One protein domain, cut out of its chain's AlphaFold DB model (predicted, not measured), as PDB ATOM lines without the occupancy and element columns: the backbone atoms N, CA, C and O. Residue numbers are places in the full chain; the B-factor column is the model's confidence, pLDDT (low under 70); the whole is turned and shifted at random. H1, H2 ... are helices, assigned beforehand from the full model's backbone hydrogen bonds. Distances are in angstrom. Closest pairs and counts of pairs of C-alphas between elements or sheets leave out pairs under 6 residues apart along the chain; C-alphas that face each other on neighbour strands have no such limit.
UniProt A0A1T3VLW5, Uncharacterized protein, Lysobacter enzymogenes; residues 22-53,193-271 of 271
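AT A GLANCE: This is residues 22 to 53 and 193 to 271 of the 271 residues of an uncharacterized protein of Lysobacter enzymogenes (UniProt A0A1T3VLW5). Six helices make an open arrangement with few contacts between them: H1, H2 and H3 follow one another along one side, where residues 47 to 53, of which 47 to 51 belong to H3, stick out, while H6 sits nearest the middle and H5 is about perpendicular to it at 82 degrees, the two only just touching. The longest helix, H4, lies across another side, and residues 214 to 218 of a long link run between it and H5. The printed part has 111 residues, with helices H1 to H6 in that order and no named strand; its class is all helix. It is compact, with a radius of gyration of the C-alphas of 14.5 A, and spans 43 by 34 by 23 A.

IN THESE COORDINATES: H1, residues 22 to 26, begins at C-alpha 22 (-121.082, 21.580, -9.094). H2 is residues 31 to 36. H3, residues 38 to 51, is 20.2 A long. H4, residues 193 to 209, is 24.2 A long and begins at C-alpha 193 (-130.144, 9.071, 5.950). H5, residues 235 to 244, is 14.5 A long. H6, residues 250 to 259, is 14.2 A long and ends at C-alpha 259 (-131.601, 18.892, -14.613).

HOW THE PARTS SIT: H1 and H2 touch only at the corner by their link; their closest C-alphas, of Tyr 25 and Gly 31, are 4.3 A apart. H1 and H6 only just touch, with 3 pairs of C-alphas within 8 A, the closest being Asp 24 and Leu 256 at 6.7 A. H2 and H6 are close but not clearly touching, with the C-alphas of Gly 31 and Leu 252 6.2 A apart, and about perpendicular at 77 degrees. H2 and H3 meet only through their link. H3 and H4 are only just apart, 8.5 A at the closest C-alphas, and H4 and H5 are apart. H5 and H6 only just touch, with 3 pairs within 8 A, closest at the C-alphas of Asp 239 and Ala 250, 6.4 A, and are about perpendicular at 82 degrees. In H1, H2, H3, H4, H5 and H6, every O i to N i+4 pair is within hydrogen-bond range.

THE WHOLE: The C-alphas farthest apart, of Ser 53 and Glu 224, are 48.2 A apart. Residues 54 to 192 are not printed; C-alphas 53 and 193 are 17.5 A apart across the cut. The link from H4 to H5 is long, with residues 220 to 221 paired antiparallel with residues 228 to 229. The model's confidence is under 70 at residues 265 to 266 and 268 to 271.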
ATOM      1  N   GLU A  22    -121.098  20.261  -9.735       91.50
ATOM      2  CA  GLU A  22    -121.082  21.580  -9.094       91.50
ATOM      3  C   GLU A  22    -121.929  22.612  -9.851       91.50
ATOM      4  O   GLU A  22    -122.692  23.355  -9.236       91.50
ATOM      5  N   ALA A  23    -121.876  22.595 -11.186       94.81
ATOM      6  CA  ALA A  23    -122.706  23.459 -12.017       94.81
ATOM      7  C   ALA A  23    -124.209  23.186 -11.824       94.81
ATOM      8  O   ALA A  23    -125.011  24.115 -11.888       94.81
ATOM      9  N   ASP A  24    -124.598  21.937 -11.547       94.62
ATOM     10  CA  ASP A  24    -125.996  21.597 -11.272       94.62
ATOM     11  C   ASP A  24    -126.462  22.141  -9.919       94.62
ATOM     12  O   ASP A  24    -127.564  22.680  -9.831       94.62
ATOM     13  N   TYR A  25    -125.616  22.076  -8.887       94.31
ATOM     14  CA  TYR A  25    -125.910  22.681  -7.585       94.31
ATOM     15  C   TYR A  25    -125.983  24.209  -7.650       94.31
ATOM     16  O   TYR A  25    -126.880  24.797  -7.049       94.31
ATOM     17  N   LEU A  26    -125.082  24.856  -8.390       95.88
ATOM     18  CA  LEU A  26    -125.102  26.309  -8.584       95.88
ATOM     19  C   LEU A  26    -126.356  26.781  -9.333       95.88
ATOM     20  O   LEU A  26    -126.860  27.868  -9.065       95.88
ATOM     21  N   ALA A  27    -126.872  25.960 -10.249       96.62
ATOM     22  CA  ALA A  27    -128.062  26.275 -11.032       96.62
ATOM     23  C   ALA A  27    -129.385  26.096 -10.265       96.62
ATOM     24  O   ALA A  27    -130.427  26.510 -10.771       96.62
ATOM     25  N   CYS A  28    -129.368  25.477  -9.079       96.69
ATOM     26  CA  CYS A  28    -130.572  25.180  -8.308       96.69
ATOM     27  C   CYS A  28    -130.696  26.036  -7.034       96.69
ATOM     28  O   CYS A  28    -129.694  26.305  -6.365       96.69
ATOM     29  N   PRO A  29    -131.925  26.422  -6.627       95.69
ATOM     30  CA  PRO A  29    -132.147  27.212  -5.417       95.69
ATOM     31  C   PRO A  29    -131.560  26.543  -4.170       95.69
ATOM     32  O   PRO A  29    -131.891  25.405  -3.847       95.69
ATOM     33  N   GLY A  30    -130.669  27.250  -3.470       94.56
ATOM     34  CA  GLY A  30    -130.008  26.741  -2.263       94.56
ATOM     35  C   GLY A  30    -129.025  25.587  -2.501       94.56
ATOM     36  O   GLY A  30    -128.508  25.032  -1.529       94.56
ATOM     37  N   GLY A  31    -128.734  25.220  -3.755       94.94
ATOM     38  CA  GLY A  31    -127.923  24.046  -4.073       94.94
ATOM     39  C   GLY A  31    -126.469  24.162  -3.623       94.94
ATOM     40  O   GLY A  31    -125.940  23.206  -3.059       94.94
ATOM     41  N   GLN A  32    -125.848  25.335  -3.771       94.38
ATOM     42  CA  GLN A  32    -124.480  25.561  -3.289       94.38
ATOM     43  C   GLN A  32    -124.383  25.425  -1.761       94.38
ATOM     44  O   GLN A  32    -123.585  24.638  -1.262       94.38
ATOM     45  N   ALA A  33    -125.266  26.097  -1.014       94.31
ATOM     46  CA  ALA A  33    -125.305  25.994   0.447       94.31
ATOM     47  C   ALA A  33    -125.578  24.555   0.921       94.31
ATOM     48  O   ALA A  33    -124.979  24.080   1.891       94.31
ATOM     49  N   TRP A  34    -126.458  23.832   0.218       93.31
ATOM     50  CA  TRP A  34    -126.693  22.418   0.482       93.31
ATOM     51  C   TRP A  34    -125.417  21.601   0.295       93.31
ATOM     52  O   TRP A  34    -125.024  20.884   1.220       93.31
ATOM     53  N   ARG A  35    -124.753  21.729  -0.858       91.88
ATOM     54  CA  ARG A  35    -123.506  21.024  -1.180       91.88
ATOM     55  C   ARG A  35    -122.429  21.296  -0.133       91.88
ATOM     56  O   ARG A  35    -121.900  20.335   0.426       91.88
ATOM     57  N   ASP A  36    -122.182  22.559   0.191       92.12
ATOM     58  CA  ASP A  36    -121.136  22.977   1.133       92.12
ATOM     59  C   ASP A  36    -121.377  22.418   2.544       92.12
ATOM     60  O   ASP A  36    -120.447  22.000   3.234       92.12
ATOM     61  N   GLY A  37    -122.644  22.303   2.954       90.88
ATOM     62  CA  GLY A  37    -123.019  21.710   4.238       90.88
ATOM     63  C   GLY A  37    -122.961  20.177   4.300       90.88
ATOM     64  O   GLY A  37    -123.179  19.618   5.375       90.88
ATOM     65  N   THR A  38    -122.699  19.474   3.191       87.81
ATOM     66  CA  THR A  38    -122.790  17.998   3.128       87.81
ATOM     67  C   THR A  38    -121.863  17.330   4.130       87.81
ATOM     68  O   THR A  38    -122.309  16.486   4.906       87.81
ATOM     69  N   ARG A  39    -120.594  17.753   4.177       87.38
ATOM     70  CA  ARG A  39    -119.612  17.166   5.093       87.38
ATOM     71  C   ARG A  39    -120.032  17.333   6.553       87.38
ATOM     72  O   ARG A  39    -120.017  16.365   7.301       87.38
ATOM     73  N   ALA A  40    -120.501  18.524   6.922       89.75
ATOM     74  CA  ALA A  40    -120.967  18.805   8.275       89.75
ATOM     75  C   ALA A  40    -122.194  17.962   8.672       89.75
ATOM     76  O   ALA A  40    -122.316  17.570   9.834       89.75
ATOM     77  N   ARG A  41    -123.103  17.664   7.729       88.88
ATOM     78  CA  ARG A  41    -124.246  16.775   7.991       88.88
ATOM     79  C   ARG A  41    -123.802  15.325   8.216       88.88
ATOM     80  O   ARG A  41    -124.281  14.715   9.168       88.88
ATOM     81  N   ILE A  42    -122.866  14.820   7.406       84.81
ATOM     82  CA  ILE A  42    -122.280  13.475   7.567       84.81
ATOM     83  C   ILE A  42    -121.567  13.372   8.917       84.81
ATOM     84  O   ILE A  42    -121.873  12.486   9.707       84.81
ATOM     85  N   ASP A  43    -120.678  14.318   9.227       87.94
ATOM     86  CA  ASP A  43    -119.913  14.299  10.477       87.94
ATOM     87  C   ASP A  43    -120.835  14.359  11.704       87.94
ATOM     88  O   ASP A  43    -120.614  13.652  12.688       87.94
ATOM     89  N   ARG A  44    -121.921  15.143  11.646       88.00
ATOM     90  CA  ARG A  44    -122.936  15.169  12.708       88.00
ATOM     91  C   ARG A  44    -123.625  13.814  12.872       88.00
ATOM     92  O   ARG A  44    -123.774  13.360  14.004       88.00
ATOM     93  N   ALA A  45    -124.051  13.186  11.776       85.31
ATOM     94  CA  ALA A  45    -124.688  11.872  11.821       85.31
ATOM     95  C   ALA A  45    -123.731  10.809  12.389       85.31
ATOM     96  O   ALA A  45    -124.113  10.037  13.264       85.31
ATOM     97  N   ASP A  46    -122.466  10.823  11.968       86.31
ATOM     98  CA  ASP A  46    -121.412   9.939  12.471       86.31
ATOM     99  C   ASP A  46    -121.160  10.112  13.967       86.31
ATOM    100  O   ASP A  46    -121.047   9.123  14.694       86.31
ATOM    101  N   LEU A  47    -121.071  11.356  14.441       89.31
ATOM    102  CA  LEU A  47    -120.868  11.650  15.858       89.31
ATOM    103  C   LEU A  47    -122.037  11.140  16.705       89.31
ATOM    104  O   LEU A  47    -121.807  10.499  17.732       89.31
ATOM    105  N   LEU A  48    -123.275  11.356  16.247       88.06
ATOM    106  CA  LEU A  48    -124.468  10.820  16.903       88.06
ATOM    107  C   LEU A  48    -124.411   9.290  16.966       88.06
ATOM    108  O   LEU A  48    -124.523   8.728  18.052       88.06
ATOM    109  N   ARG A  49    -124.128   8.614  15.846       85.62
ATOM    110  CA  ARG A  49    -123.996   7.146  15.806       85.62
ATOM    111  C   ARG A  49    -122.958   6.612  16.778       85.62
ATOM    112  O   ARG A  49    -123.244   5.686  17.532       85.62
ATOM    113  N   ARG A  50    -121.760   7.199  16.781       87.62
ATOM    114  CA  ARG A  50    -120.670   6.764  17.665       87.62
ATOM    115  C   ARG A  50    -121.027   6.946  19.135       87.62
ATOM    116  O   ARG A  50    -120.697   6.077  19.929       87.62
ATOM    117  N   SER A  51    -121.730   8.025  19.484       88.12
ATOM    118  CA  SER A  51    -122.174   8.273  20.864       88.12
ATOM    119  C   SER A  51    -123.223   7.274  21.365       88.12
ATOM    120  O   SER A  51    -123.379   7.103  22.569       88.12
ATOM    121  N   LEU A  52    -123.919   6.599  20.445       87.56
ATOM    122  CA  LEU A  52    -124.964   5.612  20.732       87.56
ATOM    123  C   LEU A  52    -124.462   4.164  20.608       87.56
ATOM    124  O   LEU A  52    -125.260   3.230  20.667       87.56
ATOM    125  N   SER A  53    -123.150   3.979  20.429       85.62
ATOM    126  CA  SER A  53    -122.494   2.676  20.370       85.62
ATOM    127  C   SER A  53    -121.642   2.445  21.629       85.62
ATOM    128  O   SER A  53    -120.874   3.336  22.000       85.62
ATOM    129  N   PRO A 193    -129.152   8.298   6.700       84.38
ATOM    130  CA  PRO A 193    -130.144   9.071   5.950       84.38
ATOM    131  C   PRO A 193    -130.773   8.325   4.777       84.38
ATOM    132  O   PRO A 193    -131.942   8.544   4.469       84.38
ATOM    133  N   PHE A 194    -130.050   7.384   4.166       86.00
ATOM    134  CA  PHE A 194    -130.618   6.486   3.160       86.00
ATOM    135  C   PHE A 194    -131.812   5.677   3.699       86.00
ATOM    136  O   PHE A 194    -132.834   5.557   3.030       86.00
ATOM    137  N   THR A 195    -131.737   5.165   4.930       90.31
ATOM    138  CA  THR A 195    -132.849   4.419   5.535       90.31
ATOM    139  C   THR A 195    -134.034   5.332   5.856       90.31
ATOM    140  O   THR A 195    -135.178   4.936   5.639       90.31
ATOM    141  N   LEU A 196    -133.782   6.571   6.299       91.50
ATOM    142  CA  LEU A 196    -134.840   7.577   6.482       91.50
ATOM    143  C   LEU A 196    -135.540   7.895   5.164       91.50
ATOM    144  O   LEU A 196    -136.769   7.947   5.120       91.50
ATOM    145  N   ARG A 197    -134.766   8.059   4.084       91.25
ATOM    146  CA  ARG A 197    -135.303   8.294   2.744       91.25
ATOM    147  C   ARG A 197    -136.219   7.161   2.304       91.25
ATOM    148  O   ARG A 197    -137.348   7.441   1.916       91.25
ATOM    149  N   ASN A 198    -135.770   5.913   2.425       92.69
ATOM    150  CA  ASN A 198    -136.570   4.748   2.043       92.69
ATOM    151  C   ASN A 198    -137.867   4.659   2.860       92.69
ATOM    152  O   ASN A 198    -138.909   4.279   2.327       92.69
ATOM    153  N   ALA A 199    -137.825   5.039   4.141       95.19
ATOM    154  CA  ALA A 199    -139.013   5.072   4.981       95.19
ATOM    155  C   ALA A 199    -140.028   6.131   4.551       95.19
ATOM    156  O   ALA A 199    -141.215   5.823   4.431       95.19
ATOM    157  N   MET A 200    -139.571   7.344   4.242       95.81
ATOM    158  CA  MET A 200    -140.427   8.387   3.667       95.81
ATOM    159  C   MET A 200    -140.997   7.977   2.307       95.81
ATOM    160  O   MET A 200    -142.189   8.156   2.066       95.81
ATOM    161  N   GLU A 201    -140.161   7.382   1.451       95.06
ATOM    162  CA  GLU A 201    -140.562   6.879   0.138       95.06
ATOM    163  C   GLU A 201    -141.664   5.842   0.233       95.06
ATOM    164  O   GLU A 201    -142.667   5.966  -0.471       95.06
ATOM    165  N   ARG A 202    -141.522   4.878   1.145       96.50
ATOM    166  CA  ARG A 202    -142.537   3.853   1.383       96.50
ATOM    167  C   ARG A 202    -143.854   4.460   1.866       96.50
ATOM    168  O   ARG A 202    -144.905   4.028   1.405       96.50
ATOM    169  N   VAL A 203    -143.819   5.450   2.764       97.56
ATOM    170  CA  VAL A 203    -145.042   6.141   3.213       97.56
ATOM    171  C   VAL A 203    -145.729   6.838   2.039       97.56
ATOM    172  O   VAL A 203    -146.921   6.634   1.826       97.56
ATOM    173  N   ASP A 204    -144.998   7.617   1.243       97.56
ATOM    174  CA  ASP A 204    -145.587   8.321   0.100       97.56
ATOM    175  C   ASP A 204    -146.090   7.361  -0.990       97.56
ATOM    176  O   ASP A 204    -147.140   7.610  -1.581       97.56
ATOM    177  N   GLU A 205    -145.393   6.247  -1.232       96.44
ATOM    178  CA  GLU A 205    -145.826   5.181  -2.147       96.44
ATOM    179  C   GLU A 205    -147.179   4.597  -1.713       96.44
ATOM    180  O   GLU A 205    -148.108   4.536  -2.521       96.44
ATOM    181  N   LEU A 206    -147.312   4.230  -0.434       96.81
ATOM    182  CA  LEU A 206    -148.542   3.660   0.128       96.81
ATOM    183  C   LEU A 206    -149.703   4.659   0.104       96.81
ATOM    184  O   LEU A 206    -150.813   4.308  -0.292       96.81
ATOM    185  N   ARG A 207    -149.445   5.924   0.453       97.62
ATOM    186  CA  ARG A 207    -150.457   6.992   0.398       97.62
ATOM    187  C   ARG A 207    -150.978   7.199  -1.016       97.62
ATOM    188  O   ARG A 207    -152.185   7.279  -1.217       97.62
ATOM    189  N   LEU A 208    -150.081   7.259  -1.996       97.00
ATOM    190  CA  LEU A 208    -150.461   7.441  -3.394       97.00
ATOM    191  C   LEU A 208    -151.212   6.233  -3.960       97.00
ATOM    192  O   LEU A 208    -152.097   6.426  -4.792       97.00
ATOM    193  N   ALA A 209    -150.871   5.015  -3.532       95.62
ATOM    194  CA  ALA A 209    -151.611   3.807  -3.898       95.62
ATOM    195  C   ALA A 209    -153.061   3.840  -3.378       95.62
ATOM    196  O   ALA A 209    -153.963   3.357  -4.055       95.62
ATOM    197  N   ASP A 210    -153.287   4.483  -2.232       95.56
ATOM    198  CA  ASP A 210    -154.599   4.727  -1.616       95.56
ATOM    199  C   ASP A 210    -155.276   6.030  -2.110       95.56
ATOM    200  O   ASP A 210    -156.211   6.549  -1.507       95.56
ATOM    201  N   GLY A 211    -154.769   6.637  -3.191       96.88
ATOM    202  CA  GLY A 211    -155.314   7.878  -3.760       96.88
ATOM    203  C   GLY A 211    -155.111   9.132  -2.896       96.88
ATOM    204  O   GLY A 211    -155.605  10.211  -3.239       96.88
ATOM    205  N   ARG A 212    -154.366   9.031  -1.791       97.81
ATOM    206  CA  ARG A 212    -153.999  10.160  -0.930       97.81
ATOM    207  C   ARG A 212    -152.773  10.888  -1.471       97.81
ATOM    208  O   ARG A 212    -151.951  10.348  -2.204       97.81
ATOM    209  N   ARG A 213    -152.638  12.155  -1.079       98.00
ATOM    210  CA  ARG A 213    -151.470  12.973  -1.421       98.00
ATOM    211  C   ARG A 213    -150.256  12.589  -0.577       98.00
ATOM    212  O   ARG A 213    -150.385  12.145   0.567       98.00
ATOM    213  N   GLN A 214    -149.079  12.826  -1.139       97.06
ATOM    214  CA  GLN A 214    -147.796  12.620  -0.476       97.06
ATOM    215  C   GLN A 214    -147.634  13.518   0.748       97.06
ATOM    216  O   GLN A 214    -148.089  14.664   0.749       97.06
ATOM    217  N   ARG A 215    -146.915  13.021   1.750       96.31
ATOM    218  CA  ARG A 215    -146.525  13.770   2.944       96.31
ATOM    219  C   ARG A 215    -145.079  14.262   2.870       96.31
ATOM    220  O   ARG A 215    -144.812  15.381   3.300       96.31
ATOM    221  N   TYR A 216    -144.161  13.460   2.327       96.25
ATOM    222  CA  TYR A 216    -142.721  13.765   2.293       96.25
ATOM    223  C   TYR A 216    -142.209  14.201   0.904       96.25
ATOM    224  O   TYR A 216    -141.074  14.678   0.773       96.25
ATOM    225  N   GLY A 217    -143.065  14.089  -0.115       95.38
ATOM    226  CA  GLY A 217    -142.838  14.532  -1.487       95.38
ATOM    227  C   GLY A 217    -141.721  13.779  -2.196       95.38
ATOM    228  O   GLY A 217    -140.942  14.393  -2.927       95.38
ATOM    229  N   THR A 218    -141.585  12.481  -1.953       94.31
ATOM    230  CA  THR A 218    -140.467  11.684  -2.474       94.31
ATOM    231  C   THR A 218    -140.741  11.033  -3.830       94.31
ATOM    232  O   THR A 218    -139.803  10.555  -4.464       94.31
ATOM    233  N   GLN A 219    -142.001  10.982  -4.264       94.75
ATOM    234  CA  GLN A 219    -142.455  10.330  -5.492       94.75
ATOM    235  C   GLN A 219    -142.611  11.344  -6.629       94.75
ATOM    236  O   GLN A 219    -143.206  12.421  -6.475       94.75
ATOM    237  N   PHE A 220    -142.112  10.951  -7.798       93.88
ATOM    238  CA  PHE A 220    -142.093  11.734  -9.029       93.88
ATOM    239  C   PHE A 220    -142.619  10.887 -10.189       93.88
ATOM    240  O   PHE A 220    -142.372   9.684 -10.242       93.88
ATOM    241  N   ASP A 221    -143.303  11.531 -11.128       91.62
ATOM    242  CA  ASP A 221    -143.663  10.979 -12.429       91.62
ATOM    243  C   ASP A 221    -142.692  11.490 -13.509       91.62
ATOM    244  O   ASP A 221    -141.968  12.477 -13.320       91.62
ATOM    245  N   TYR A 222    -142.699  10.828 -14.669       91.56
ATOM    246  CA  TYR A 222    -141.909  11.230 -15.839       91.56
ATOM    247  C   TYR A 222    -142.744  11.400 -17.122       91.56
ATOM    248  O   TYR A 222    -142.439  10.772 -18.144       91.56
ATOM    249  N   PRO A 223    -143.829  12.201 -17.102       90.62
ATOM    250  CA  PRO A 223    -144.616  12.451 -18.300       90.62
ATOM    251  C   PRO A 223    -143.798  13.266 -19.305       90.62
ATOM    252  O   PRO A 223    -143.113  14.218 -18.936       90.62
ATOM    253  N   GLU A 224    -143.865  12.900 -20.586       88.81
ATOM    254  CA  GLU A 224    -143.278  13.687 -21.684       88.81
ATOM    255  C   GLU A 224    -141.794  14.056 -21.480       88.81
ATOM    256  O   GLU A 224    -141.353  15.147 -21.842       88.81
ATOM    257  N   ARG A 225    -141.010  13.144 -20.883       85.81
ATOM    258  CA  ARG A 225    -139.589  13.349 -20.547       85.81
ATOM    259  C   ARG A 225    -139.323  14.515 -19.585       85.81
ATOM    260  O   ARG A 225    -138.257  15.127 -19.621       85.81
ATOM    261  N   LYS A 226    -140.279  14.835 -18.718       88.62
ATOM    262  CA  LYS A 226    -140.134  15.854 -17.676       88.62
ATOM    263  C   LYS A 226    -140.350  15.223 -16.317       88.62
ATOM    264  O   LYS A 226    -141.321  14.506 -16.117       88.62
ATOM    265  N   VAL A 227    -139.466  15.521 -15.369       89.75
ATOM    266  CA  VAL A 227    -139.665  15.105 -13.979       89.75
ATOM    267  C   VAL A 227    -140.703  16.013 -13.326       89.75
ATOM    268  O   VAL A 227    -140.500  17.230 -13.237       89.75
ATOM    269  N   VAL A 228    -141.796  15.417 -12.853       91.81
ATOM    270  CA  VAL A 228    -142.906  16.115 -12.192       91.81
ATOM    271  C   VAL A 228    -143.158  15.476 -10.833       91.81
ATOM    272  O   VAL A 228    -143.324  14.267 -10.738       91.81
ATOM    273  N   GLN A 229    -143.180  16.268  -9.762       93.75
ATOM    274  CA  GLN A 229    -143.505  15.752  -8.432       93.75
ATOM    275  C   GLN A 229    -144.986  15.355  -8.370       93.75
ATOM    276  O   GLN A 229    -145.852  16.108  -8.824       93.75
ATOM    277  N   ARG A 230    -145.290  14.182  -7.801       95.31
ATOM    278  CA  ARG A 230    -146.683  13.740  -7.615       95.31
ATOM    279  C   ARG A 230    -147.403  14.628  -6.583       95.31
ATOM    280  O   ARG A 230    -146.734  15.264  -5.765       95.31
ATOM    281  N   PRO A 231    -148.749  14.673  -6.554       96.19
ATOM    282  CA  PRO A 231    -149.488  15.570  -5.662       96.19
ATOM    283  C   PRO A 231    -149.091  15.449  -4.183       96.19
ATOM    284  O   PRO A 231    -149.093  14.358  -3.614       96.19
ATOM    285  N   ILE A 232    -148.804  16.590  -3.557       96.94
ATOM    286  CA  ILE A 232    -148.390  16.730  -2.153       96.94
ATOM    287  C   ILE A 232    -149.507  17.352  -1.308       96.94
ATOM    288  O   ILE A 232    -150.313  18.154  -1.789       96.94
ATOM    289  N   GLU A 233    -149.580  16.945  -0.043       95.81
ATOM    290  CA  GLU A 233    -150.563  17.433   0.928       95.81
ATOM    291  C   GLU A 233    -150.334  18.914   1.249       95.81
ATOM    292  O   GLU A 233    -151.260  19.718   1.182       95.81
ATOM    293  N   SER A 234    -149.088  19.283   1.552       97.25
ATOM    294  CA  SER A 234    -148.681  20.655   1.850       97.25
ATOM    295  C   SER A 234    -147.181  20.826   1.626       97.25
ATOM    296  O   SER A 234    -146.386  20.131   2.256       97.25
ATOM    297  N   GLU A 235    -146.791  21.785   0.781       94.38
ATOM    298  CA  GLU A 235    -145.378  22.111   0.526       94.38
ATOM    299  C   GLU A 235    -144.633  22.486   1.810       94.38
ATOM    300  O   GLU A 235    -143.565  21.956   2.110       94.38
ATOM    301  N   ARG A 236    -145.248  23.356   2.618       96.06
ATOM    302  CA  ARG A 236    -144.673  23.826   3.880       96.06
ATOM    303  C   ARG A 236    -144.501  22.690   4.891       96.06
ATOM    304  O   ARG A 236    -143.472  22.637   5.559       96.06
ATOM    305  N   ALA A 237    -145.501  21.818   5.041       96.00
ATOM    306  CA  ALA A 237    -145.412  20.710   5.995       96.00
ATOM    307  C   ALA A 237    -144.369  19.680   5.548       96.00
ATOM    308  O   ALA A 237    -143.564  19.230   6.358       96.00
ATOM    309  N   MET A 238    -144.340  19.367   4.252       95.88
ATOM    310  CA  MET A 238    -143.341  18.494   3.646       95.88
ATOM    311  C   MET A 238    -141.921  18.989   3.933       95.88
ATOM    312  O   MET A 238    -141.113  18.225   4.457       95.88
ATOM    313  N   ASP A 239    -141.603  20.252   3.638       95.44
ATOM    314  CA  ASP A 239    -140.256  20.777   3.890       95.44
ATOM    315  C   ASP A 239    -139.915  20.836   5.387       95.44
ATOM    316  O   ASP A 239    -138.767  20.585   5.755       95.44
ATOM    317  N   ALA A 240    -140.895  21.077   6.266       95.50
ATOM    318  CA  ALA A 240    -140.687  20.987   7.711       95.50
ATOM    319  C   ALA A 240    -140.291  19.563   8.137       95.50
ATOM    320  O   ALA A 240    -139.275  19.388   8.811       95.50
ATOM    321  N   TYR A 241    -141.015  18.540   7.672       94.06
ATOM    322  CA  TYR A 241    -140.656  17.146   7.935       94.06
ATOM    323  C   TYR A 241    -139.275  16.804   7.377       94.06
ATOM    324  O   TYR A 241    -138.453  16.207   8.063       94.06
ATOM    325  N   ARG A 242    -138.979  17.213   6.143       93.50
ATOM    326  CA  ARG A 242    -137.679  16.965   5.508       93.50
ATOM    327  C   ARG A 242    -136.536  17.590   6.308       93.50
ATOM    328  O   ARG A 242    -135.520  16.932   6.526       93.50
ATOM    329  N   ALA A 243    -136.716  18.814   6.799       92.06
ATOM    330  CA  ALA A 243    -135.722  19.497   7.617       92.06
ATOM    331  C   ALA A 243    -135.433  18.764   8.939       92.06
ATOM    332  O   ALA A 243    -134.266  18.661   9.321       92.06
ATOM    333  N   GLU A 244    -136.450  18.203   9.604       91.19
ATOM    334  CA  GLU A 244    -136.284  17.432  10.851       91.19
ATOM    335  C   GLU A 244    -135.353  16.223  10.685       91.19
ATOM    336  O   GLU A 244    -134.598  15.888  11.595       91.19
ATOM    337  N   PHE A 245    -135.369  15.599   9.509       88.94
ATOM    338  CA  PHE A 245    -134.527  14.447   9.185       88.94
ATOM    339  C   PHE A 245    -133.236  14.828   8.442       88.94
ATOM    340  O   PHE A 245    -132.517  13.954   7.963       88.94
ATOM    341  N   GLY A 246    -132.927  16.125   8.325       88.56
ATOM    342  CA  GLY A 246    -131.740  16.601   7.611       88.56
ATOM    343  C   GLY A 246    -131.764  16.284   6.113       88.56
ATOM    344  O   GLY A 246    -130.706  16.087   5.514       88.56
ATOM    345  N   MET A 247    -132.957  16.214   5.521       88.44
ATOM    346  CA  MET A 247    -133.185  15.909   4.111       88.44
ATOM    347  C   MET A 247    -133.078  17.166   3.249       88.44
ATOM    348  O   MET A 247    -133.284  18.289   3.714       88.44
ATOM    349  N   MET A 248    -132.763  16.968   1.969       91.56
ATOM    350  CA  MET A 248    -132.683  18.048   0.984       91.56
ATOM    351  C   MET A 248    -134.015  18.809   0.922       91.56
ATOM    352  O   MET A 248    -135.054  18.156   0.946       91.56
ATOM    353  N   PRO A 249    -134.051  20.142   0.804       93.62
ATOM    354  CA  PRO A 249    -135.297  20.852   0.516       93.62
ATOM    355  C   PRO A 249    -135.942  20.337  -0.775       93.62
ATOM    356  O   PRO A 249    -135.233  20.030  -1.739       93.62
ATOM    357  N   ALA A 250    -137.268  20.234  -0.825       92.38
ATOM    358  CA  ALA A 250    -137.950  19.640  -1.974       92.38
ATOM    359  C   ALA A 250    -137.740  20.436  -3.269       92.38
ATOM    360  O   ALA A 250    -137.525  19.842  -4.321       92.38
ATOM    361  N   ALA A 251    -137.716  21.772  -3.198       93.44
ATOM    362  CA  ALA A 251    -137.440  22.620  -4.362       93.44
ATOM    363  C   ALA A 251    -136.052  22.348  -4.972       93.44
ATOM    364  O   ALA A 251    -135.903  22.295  -6.196       93.44
ATOM    365  N   LEU A 252    -135.043  22.125  -4.122       94.81
ATOM    366  CA  LEU A 252    -133.703  21.747  -4.564       94.81
ATOM    367  C   LEU A 252    -133.702  20.340  -5.174       94.81
ATOM    368  O   LEU A 252    -133.145  20.154  -6.255       94.81
ATOM    369  N   GLU A 253    -134.360  19.368  -4.532       93.38
ATOM    370  CA  GLU A 253    -134.457  18.001  -5.061       93.38
ATOM    371  C   GLU A 253    -135.117  17.987  -6.445       93.38
ATOM    372  O   GLU A 253    -134.553  17.440  -7.392       93.38
ATOM    373  N   THR A 254    -136.271  18.640  -6.587       92.88
ATOM    374  CA  THR A 254    -137.010  18.733  -7.852       92.88
ATOM    375  C   THR A 254    -136.161  19.368  -8.950       92.88
ATOM    376  O   THR A 254    -136.085  18.817 -10.050       92.88
ATOM    377  N   CYS A 255    -135.462  20.471  -8.656       94.50
ATOM    378  CA  CYS A 255    -134.566  21.115  -9.616       94.50
ATOM    379  C   CYS A 255    -133.443  20.172 -10.076       94.50
ATOM    380  O   CYS A 255    -133.220  20.013 -11.278       94.50
ATOM    381  N   LEU A 256    -132.770  19.488  -9.143       93.62
ATOM    382  CA  LEU A 256    -131.697  18.550  -9.481       93.62
ATOM    383  C   LEU A 256    -132.211  17.369 -10.310       93.62
ATOM    384  O   LEU A 256    -131.578  17.002 -11.299       93.62
ATOM    385  N   ARG A 257    -133.373  16.800  -9.967       91.88
ATOM    386  CA  ARG A 257    -133.975  15.712 -10.752       91.88
ATOM    387  C   ARG A 257    -134.310  16.150 -12.173       91.88
ATOM    388  O   ARG A 257    -134.013  15.415 -13.111       91.88
ATOM    389  N   GLN A 258    -134.879  17.342 -12.344       92.50
ATOM    390  CA  GLN A 258    -135.195  17.895 -13.663       92.50
ATOM    391  C   GLN A 258    -133.937  18.102 -14.507       92.50
ATOM    392  O   GLN A 258    -133.903  17.692 -15.663       92.50
ATOM    393  N   ARG A 259    -132.880  18.674 -13.920       91.81
ATOM    394  CA  ARG A 259    -131.601  18.892 -14.613       91.81
ATOM    395  C   ARG A 259    -130.911  17.598 -15.032       91.81
ATOM    396  O   ARG A 259    -130.203  17.580 -16.036       91.81
ATOM    397  N   LEU A 260    -131.096  16.537 -14.255       89.69
ATOM    398  CA  LEU A 260    -130.504  15.230 -14.515       89.69
ATOM    399  C   LEU A 260    -131.390  14.321 -15.373       89.69
ATOM    400  O   LEU A 260    -130.974  13.197 -15.639       89.69
ATOM    401  N   GLU A 261    -132.586  14.772 -15.781       88.38
ATOM    402  CA  GLU A 261    -133.604  13.921 -16.420       88.38
ATOM    403  C   GLU A 261    -133.856  12.629 -15.610       88.38
ATOM    404  O   GLU A 261    -134.074  11.552 -16.163       88.38
ATOM    405  N   ASN A 262    -133.792  12.732 -14.274       83.81
ATOM    406  CA  ASN A 262    -133.755  11.585 -13.374       83.81
ATOM    407  C   ASN A 262    -134.985  11.520 -12.446       83.81
ATOM    408  O   ASN A 262    -134.931  11.991 -11.301       83.81
ATOM    409  N   PRO A 263    -136.107  10.941 -12.913       78.44
ATOM    410  CA  PRO A 263    -137.315  10.798 -12.100       78.44
ATOM    411  C   PRO A 263    -137.139   9.789 -10.962       78.44
ATOM    412  O   PRO A 263    -137.791   9.911  -9.930       78.44
ATOM    413  N   TYR A 264    -136.240   8.818 -11.127       72.50
ATOM    414  CA  TYR A 264    -136.080   7.689 -10.217       72.50
ATOM    415  C   TYR A 264    -134.690   7.668  -9.584       72.50
ATOM    416  O   TYR A 264    -133.772   8.370  -9.984       72.50
ATOM    417  N   GLY A 265    -134.512   6.862  -8.551       67.38
ATOM    418  CA  GLY A 265    -133.194   6.651  -7.974       67.38
ATOM    419  C   GLY A 265    -132.652   7.814  -7.142       67.38
ATOM    420  O   GLY A 265    -133.268   8.870  -6.939       67.38
ATOM    421  N   PHE A 266    -131.476   7.534  -6.598       68.50
ATOM    422  CA  PHE A 266    -130.841   8.298  -5.542       68.50
ATOM    423  C   PHE A 266    -130.159   9.555  -6.089       68.50
ATOM    424  O   PHE A 266    -129.307   9.474  -6.973       68.50
ATOM    425  N   LEU A 267    -130.498  10.716  -5.522       74.62
ATOM    426  CA  LEU A 267    -129.672  11.911  -5.648       74.62
ATOM    427  C   LEU A 267    -128.661  11.929  -4.493       74.62
ATOM    428  O   LEU A 267    -129.074  11.831  -3.337       74.62
ATOM    429  N   PRO A 268    -127.351  12.065  -4.761       59.16
ATOM    430  CA  PRO A 268    -126.365  12.202  -3.700       59.16
ATOM    431  C   PRO A 268    -126.601  13.516  -2.958       59.16
ATOM    432  O   PRO A 268    -126.939  14.532  -3.561       59.16
ATOM    433  N   GLY A 269    -126.444  13.489  -1.638       53.03
ATOM    434  CA  GLY A 269    -126.774  14.615  -0.766       53.03
ATOM    435  C   GLY A 269    -127.605  14.205   0.444       53.03
ATOM    436  O   GLY A 269    -127.668  14.976   1.399       53.03
ATOM    437  N   PHE A 270    -128.169  12.995   0.441       47.38
ATOM    438  CA  PHE A 270    -128.441  12.290   1.688       47.38
ATOM    439  C   PHE A 270    -127.083  12.007   2.350       47.38
ATOM    440  O   PHE A 270    -126.212  11.463   1.663       47.38
ATOM    441  N   PRO A 271    -126.848  12.479   3.588       41.47
ATOM    442  CA  PRO A 271    -125.634  12.144   4.320       41.47
ATOM    443  C   PRO A 271    -125.458  10.627   4.493       41.47
ATOM    444  O   PRO A 271    -126.442   9.874   4.300       41.47
TER     445      PRO A 271